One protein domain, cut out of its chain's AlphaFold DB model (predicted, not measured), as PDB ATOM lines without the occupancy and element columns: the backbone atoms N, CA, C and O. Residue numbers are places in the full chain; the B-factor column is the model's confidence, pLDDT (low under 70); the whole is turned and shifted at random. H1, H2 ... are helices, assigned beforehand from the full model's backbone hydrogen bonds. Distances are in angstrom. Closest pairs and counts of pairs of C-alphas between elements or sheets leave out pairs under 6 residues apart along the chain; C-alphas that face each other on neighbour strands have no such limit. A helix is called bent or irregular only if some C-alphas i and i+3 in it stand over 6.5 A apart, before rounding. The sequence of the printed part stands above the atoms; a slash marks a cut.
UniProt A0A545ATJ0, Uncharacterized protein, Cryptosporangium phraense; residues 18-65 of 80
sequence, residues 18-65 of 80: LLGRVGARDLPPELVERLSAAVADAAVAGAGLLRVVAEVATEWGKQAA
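This is residues 18 to 65 of the 80 residues of an uncharacterized protein of Cryptosporangium phraense (UniProt A0A545ATJ0). The model is one long helix, H2, that makes nearly the whole length, with a small head at one end, where the chain folds back over the first turns of H2 and holds the short helix H1. The rest of H2 sticks out as a bare arm, residues 40 to 64. The printed part has 48 residues with two named helices, H1 and then H2, and no named strand; its class is all helix. It is extended, with a radius of gyration of the C-alphas of 17.4 A, a rod spanning 55 by 16 by 5 A.

Start at C-alpha 18, at (-35.126, -4.874, -46.989), where H1 begins; it covers residues 18 to 21 and measures 5.2 A from first to last C-alpha. Go on through residues 22 to 28 to C-alpha 29 at (-49.869, -8.856, -53.102), where H2 begins. From there H2 runs through residues 29 to 64, 52.1 A from first to last C-alpha, and ends at (-17.709, 7.098, -15.326). It is not bent.

Look at Leu 19 and Ser 36: their C-alphas, the closest of H1 and H2, are 7.6 A apart. The two helices are close but not clearly touching, with 1 pair of C-alphas within 8 A. Their centres are 18.2 A apart. In H2 every O i to N i+4 pair is within hydrogen-bond range; H1, with 4 residues, is too short for such a pair, and its 1 pair of O i and N i+3 is within range.

The two C-alphas farthest apart are those of Pro 28 and Ala 65, 55.0 A. The printed part has no cut, and the link from H1 to H2, 7 residues, is short but not tight. Residues 40 to 65 stand free. The mean pLDDT of the printed part is 81.4; look for values under 70 at residues 23 to 25 and 64 to 65.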
ATOM      1  N   LEU A  18     -34.735  -3.475 -47.145       76.06
ATOM      2  CA  LEU A  18     -35.126  -4.874 -46.989       76.06
ATOM      3  C   LEU A  18     -36.160  -5.275 -48.049       76.06
ATOM      4  O   LEU A  18     -35.972  -6.272 -48.745       76.06
ATOM      5  N   LEU A  19     -37.203  -4.460 -48.231       75.38
ATOM      6  CA  LEU A  19     -38.235  -4.681 -49.248       75.38
ATOM      7  C   LEU A  19     -37.650  -4.671 -50.669       75.38
ATOM      8  O   LEU A  19     -38.019  -5.510 -51.497       75.38
ATOM      9  N   GLY A  20     -36.687  -3.783 -50.937       77.88
ATOM     10  CA  GLY A  20     -35.962  -3.731 -52.207       77.88
ATOM     11  C   GLY A  20     -35.121  -4.983 -52.487       77.88
ATOM     12  O   GLY A  20     -35.059  -5.432 -53.629       77.88
ATOM     13  N   ARG A  21     -34.513  -5.590 -51.457       78.19
ATOM     14  CA  ARG A  21     -33.715  -6.825 -51.588       78.19
ATOM     15  C   ARG A  21     -34.547  -8.088 -51.766       78.19
ATOM     16  O   ARG A  21     -34.097  -9.001 -52.450       78.19
ATOM     17  N   VAL A  22     -35.727  -8.152 -51.155       75.81
ATOM     18  CA  VAL A  22     -36.604  -9.335 -51.220       75.81
ATOM     19  C   VAL A  22     -37.262  -9.481 -52.601       75.81
ATOM     20  O   VAL A  22     -37.874 -10.504 -52.885       75.81
ATOM     21  N   GLY A  23     -37.107  -8.498 -53.498       68.62
ATOM     22  CA  GLY A  23     -37.738  -8.549 -54.815       68.62
ATOM     23  C   GLY A  23     -39.258  -8.522 -54.683       68.62
ATOM     24  O   GLY A  23     -39.956  -9.239 -55.392       68.62
ATOM     25  N   ALA A  24     -39.785  -7.704 -53.763       64.88
ATOM     26  CA  ALA A  24     -41.207  -7.675 -53.409       64.88
ATOM     27  C   ALA A  24     -42.161  -7.476 -54.608       64.88
ATOM     28  O   ALA A  24     -43.345  -7.768 -54.500       64.88
ATOM     29  N   ARG A  25     -41.653  -7.019 -55.760       66.25
ATOM     30  CA  ARG A  25     -42.404  -6.895 -57.018       66.25
ATOM     31  C   ARG A  25     -42.860  -8.230 -57.611       66.25
ATOM     32  O   ARG A  25     -43.866  -8.237 -58.308       66.25
ATOM     33  N   ASP A  26     -42.153  -9.321 -57.323       78.44
ATOM     34  CA  ASP A  26     -42.464 -10.658 -57.847       78.44
ATOM     35  C   ASP A  26     -43.310 -11.492 -56.867       78.44
ATOM     36  O   ASP A  26     -43.686 -12.628 -57.161       78.44
ATOM     37  N   LEU A  27     -43.619 -10.939 -55.688       79.56
ATOM     38  CA  LEU A  27     -44.422 -11.612 -54.675       79.56
ATOM     39  C   LEU A  27     -45.925 -11.356 -54.879       79.56
ATOM     40  O   LEU A  27     -46.328 -10.264 -55.284       79.56
ATOM     41  N   PRO A  28     -46.783 -12.331 -54.522       89.62
ATOM     42  CA  PRO A  28     -48.220 -12.116 -54.419       89.62
ATOM     43  C   PRO A  28     -48.547 -10.910 -53.516       89.62
ATOM     44  O   PRO A  28     -47.932 -10.786 -52.450       89.62
ATOM     45  N   PRO A  29     -49.543 -10.070 -53.860       84.81
ATOM     46  CA  PRO A  29     -49.869  -8.856 -53.102       84.81
ATOM     47  C   PRO A  29     -50.096  -9.100 -51.604       84.81
ATOM     48  O   PRO A  29     -49.592  -8.359 -50.767       84.81
ATOM     49  N   GLU A  30     -50.764 -10.202 -51.255       87.88
ATOM     50  CA  GLU A  30     -51.026 -10.582 -49.861       87.88
ATOM     51  C   GLU A  30     -49.754 -10.910 -49.060       87.88
ATOM     52  O   GLU A  30     -49.739 -10.804 -47.832       87.88
ATOM     53  N   LEU A  31     -48.692 -11.373 -49.726       84.56
ATOM     54  CA  LEU A  31     -47.395 -11.611 -49.089       84.56
ATOM     55  C   LEU A  31     -46.607 -10.311 -48.947       84.56
ATOM     56  O   LEU A  31     -45.942 -10.128 -47.931       84.56
ATOM     57  N   VAL A  32     -46.721  -9.393 -49.911       83.56
ATOM     58  CA  VAL A  32     -46.119  -8.053 -49.826       83.56
ATOM     59  C   VAL A  32     -46.714  -7.262 -48.666       83.56
ATOM     60  O   VAL A  32     -45.973  -6.633 -47.916       83.56
ATOM     61  N   GLU A  33     -48.030  -7.327 -48.472       84.75
ATOM     62  CA  GLU A  33     -48.713  -6.651 -47.366       84.75
ATOM     63  C   GLU A  33     -48.275  -7.206 -46.002       84.75
ATOM     64  O   GLU A  33     -47.855  -6.446 -45.127       84.75
ATOM     65  N   ARG A  34     -48.256  -8.538 -45.848       85.88
ATOM     66  CA  ARG A  34     -47.762  -9.201 -44.629       85.88
ATOM     67  C   ARG A  34     -46.294  -8.895 -44.349       85.88
ATOM     68  O   ARG A  34     -45.933  -8.644 -43.202       85.88
ATOM     69  N   LEU A  35     -45.454  -8.899 -45.384       82.94
ATOM     70  CA  LEU A  35     -44.043  -8.542 -45.265       82.94
ATOM     71  C   LEU A  35     -43.885  -7.080 -44.838       82.94
ATOM     72  O   LEU A  35     -43.104  -6.793 -43.939       82.94
ATOM     73  N   SER A  36     -44.648  -6.168 -45.438       81.62
ATOM     74  CA  SER A  36     -44.593  -4.738 -45.119       81.62
ATOM     75  C   SER A  36     -45.018  -4.468 -43.675       81.62
ATOM     76  O   SER A  36     -44.344  -3.712 -42.978       81.62
ATOM     77  N   ALA A  37     -46.075  -5.132 -43.198       85.00
ATOM     78  CA  ALA A  37     -46.510  -5.058 -41.804       85.00
ATOM     79  C   ALA A  37     -45.435  -5.588 -40.839       85.00
ATOM     80  O   ALA A  37     -45.043  -4.889 -39.908       85.00
ATOM     81  N   ALA A  38     -44.879  -6.774 -41.112       84.88
ATOM     82  CA  ALA A  38     -43.824  -7.359 -40.282       84.88
ATOM     83  C   ALA A  38     -42.555  -6.488 -40.235       84.88
ATOM     84  O   ALA A  38     -41.903  -6.373 -39.197       84.88
ATOM     85  N   VAL A  39     -42.205  -5.854 -41.356       84.38
ATOM     86  CA  VAL A  39     -41.077  -4.925 -41.442       84.38
ATOM     87  C   VAL A  39     -41.345  -3.650 -40.637       84.38
ATOM     88  O   VAL A  39     -40.443  -3.179 -39.943       84.38
ATOM     89  N   ALA A  40     -42.565  -3.112 -40.681       81.50
ATOM     90  CA  ALA A  40     -42.949  -1.954 -39.878       81.50
ATOM     91  C   ALA A  40     -42.872  -2.259 -38.371       81.50
ATOM     92  O   ALA A  40     -42.285  -1.480 -37.616       81.50
ATOM     93  N   ASP A  41     -43.371  -3.419 -37.941       83.69
ATOM     94  CA  ASP A  41     -43.287  -3.861 -36.544       83.69
ATOM     95  C   ASP A  41     -41.828  -4.018 -36.086       83.69
ATOM     96  O   ASP A  41     -41.442  -3.545 -35.011       83.69
ATOM     97  N   ALA A  42     -40.982  -4.622 -36.927       81.25
ATOM     98  CA  ALA A  42     -39.555  -4.775 -36.654       81.25
ATOM     99  C   ALA A  42     -38.833  -3.422 -36.549       81.25
ATOM    100  O   ALA A  42     -37.978  -3.247 -35.679       81.25
ATOM    101  N   ALA A  43     -39.188  -2.452 -37.396       79.69
ATOM    102  CA  ALA A  43     -38.640  -1.099 -37.360       79.69
ATOM    103  C   ALA A  43     -38.980  -0.383 -36.039       79.69
ATOM    104  O   ALA A  43     -38.098   0.204 -35.408       79.69
ATOM    105  N   VAL A  44     -40.231  -0.486 -35.574       82.44
ATOM    106  CA  VAL A  44     -40.666   0.090 -34.289       82.44
ATOM    107  C   VAL A  44     -39.947  -0.574 -33.113       82.44
ATOM    108  O   VAL A  44     -39.424   0.121 -32.237       82.44
ATOM    109  N   ALA A  45     -39.866  -1.907 -33.102       81.44
ATOM    110  CA  ALA A  45     -39.153  -2.648 -32.065       81.44
ATOM    111  C   ALA A  45     -37.654  -2.295 -32.034       81.44
ATOM    112  O   ALA A  45     -37.091  -2.054 -30.963       81.44
ATOM    113  N   GLY A  46     -37.019  -2.194 -33.206       83.25
ATOM    114  CA  GLY A  46     -35.622  -1.786 -33.349       83.25
ATOM    115  C   GLY A  46     -35.362  -0.372 -32.824       83.25
ATOM    116  O   GLY A  46     -34.403  -0.158 -32.084       83.25
ATOM    117  N   ALA A  47     -36.244   0.585 -33.125       80.75
ATOM    118  CA  ALA A  47     -36.154   1.943 -32.587       80.75
ATOM    119  C   ALA A  47     -36.293   1.972 -31.053       80.75
ATOM    120  O   ALA A  47     -35.555   2.691 -30.374       80.75
ATOM    121  N   GLY A  48     -37.197   1.157 -30.498       84.62
ATOM    122  CA  GLY A  48     -37.337   0.970 -29.053       84.62
ATOM    123  C   GLY A  48     -36.055   0.441 -28.403       84.62
ATOM    124  O   GLY A  48     -35.602   0.991 -27.399       84.62
ATOM    125  N   LEU A  49     -35.419  -0.563 -29.013       82.00
ATOM    126  CA  LEU A  49     -34.141  -1.099 -28.542       82.00
ATOM    127  C   LEU A  49     -33.029  -0.041 -28.566       82.00
ATOM    128  O   LEU A  49     -32.323   0.124 -27.573       82.00
ATOM    129  N   LEU A  50     -32.888   0.703 -29.668       81.62
ATOM    130  CA  LEU A  50     -31.872   1.757 -29.791       81.62
ATOM    131  C   LEU A  50     -32.035   2.845 -28.727       81.62
ATOM    132  O   LEU A  50     -31.043   3.341 -28.194       81.62
ATOM    133  N   ARG A  51     -33.278   3.185 -28.375       85.12
ATOM    134  CA  ARG A  51     -33.560   4.119 -27.283       85.12
ATOM    135  C   ARG A  51     -33.062   3.587 -25.939       85.12
ATOM    136  O   ARG A  51     -32.376   4.317 -25.231       85.12
ATOM    137  N   VAL A  52     -33.355   2.330 -25.611       90.25
ATOM    138  CA  VAL A  52     -32.870   1.705 -24.368       90.25
ATOM    139  C   VAL A  52     -31.342   1.678 -24.334       90.25
ATOM    140  O   VAL A  52     -30.744   2.024 -23.320       90.25
ATOM    141  N   VAL A  53     -30.688   1.340 -25.450       88.25
ATOM    142  CA  VAL A  53     -29.219   1.371 -25.553       88.25
ATOM    143  C   VAL A  53     -28.671   2.778 -25.293       88.25
ATOM    144  O   VAL A  53     -27.691   2.923 -24.565       88.25
ATOM    145  N   ALA A  54     -29.307   3.819 -25.838       83.06
ATOM    146  CA  ALA A  54     -28.907   5.204 -25.593       83.06
ATOM    147  C   ALA A  54     -29.081   5.614 -24.118       83.06
ATOM    148  O   ALA A  54     -28.222   6.307 -23.564       83.06
ATOM    149  N   GLU A  55     -30.156   5.166 -23.466       90.56
ATOM    150  CA  GLU A  55     -30.394   5.387 -22.034       90.56
ATOM    151  C   GLU A  55     -29.323   4.689 -21.177       90.56
ATOM    152  O   GLU A  55     -28.731   5.325 -20.304       90.56
ATOM    153  N   VAL A  56     -28.984   3.431 -21.486       91.69
ATOM    154  CA  VAL A  56     -27.905   2.679 -20.816       91.69
ATOM    155  C   VAL A  56     -26.546   3.357 -21.002       91.69
ATOM    156  O   VAL A  56     -25.816   3.543 -20.030       91.69
ATOM    157  N   ALA A  57     -26.206   3.771 -22.226       85.00
ATOM    158  CA  ALA A  57     -24.947   4.460 -22.507       85.00
ATOM    159  C   ALA A  57     -24.841   5.793 -21.748       85.00
ATOM    160  O   ALA A  57     -23.782   6.130 -21.219       85.00
ATOM    161  N   THR A  58     -25.953   6.528 -21.653       86.69
ATOM    162  CA  THR A  58     -26.028   7.772 -20.878       86.69
ATOM    163  C   THR A  58     -25.791   7.511 -19.392       86.69
ATOM    164  O   THR A  58     -25.042   8.248 -18.751       86.69
ATOM    165  N   GLU A  59     -26.402   6.465 -18.834       91.19
ATOM    166  CA  GLU A  59     -26.265   6.131 -17.416       91.19
ATOM    167  C   GLU A  59     -24.855   5.638 -17.065       91.19
ATOM    168  O   GLU A  59     -24.278   6.079 -16.071       91.19
ATOM    169  N   TRP A  60     -24.240   4.818 -17.921       83.81
ATOM    170  CA  TRP A  60     -22.827   4.464 -17.768       83.81
ATOM    171  C   TRP A  60     -21.905   5.681 -17.846       83.81
ATOM    172  O   TRP A  60     -20.964   5.782 -17.061       83.81
ATOM    173  N   GLY A  61     -22.191   6.633 -18.739       81.62
ATOM    174  CA  GLY A  61     -21.435   7.882 -18.832       81.62
ATOM    175  C   GLY A  61     -21.463   8.692 -17.533       81.62
ATOM    176  O   GLY A  61     -20.437   9.240 -17.134       81.62
ATOM    177  N   LYS A  62     -22.601   8.722 -16.828       84.12
ATOM    178  CA  LYS A  62     -22.707   9.385 -15.518       84.12
ATOM    179  C   LYS A  62     -21.851   8.697 -14.457       84.12
ATOM    180  O   LYS A  62     -21.183   9.391 -13.701       84.12
ATOM    181  N   GLN A  63     -21.838   7.364 -14.424       70.56
ATOM    182  CA  GLN A  63     -21.030   6.599 -13.465       70.56
ATOM    183  C   GLN A  63     -19.526   6.771 -13.705       70.56
ATOM    184  O   GLN A  63     -18.760   6.886 -12.755       70.56
ATOM    185  N   ALA A  64     -19.103   6.838 -14.969       66.38
ATOM    186  CA  ALA A  64     -17.709   7.098 -15.326       66.38
ATOM    187  C   ALA A  64     -17.265   8.542 -15.017       66.38
ATOM    188  O   ALA A  64     -16.074   8.795 -14.853       66.38
ATOM    189  N   ALA A  65     -18.210   9.485 -14.948       65.06
ATOM    190  CA  ALA A  65     -17.954  10.884 -14.614       65.06
ATOM    191  C   ALA A  65     -17.983  11.170 -13.102       65.06
ATOM    192  O   ALA A  65     -17.681  12.296 -12.701       65.06
TER     193      ALA A  65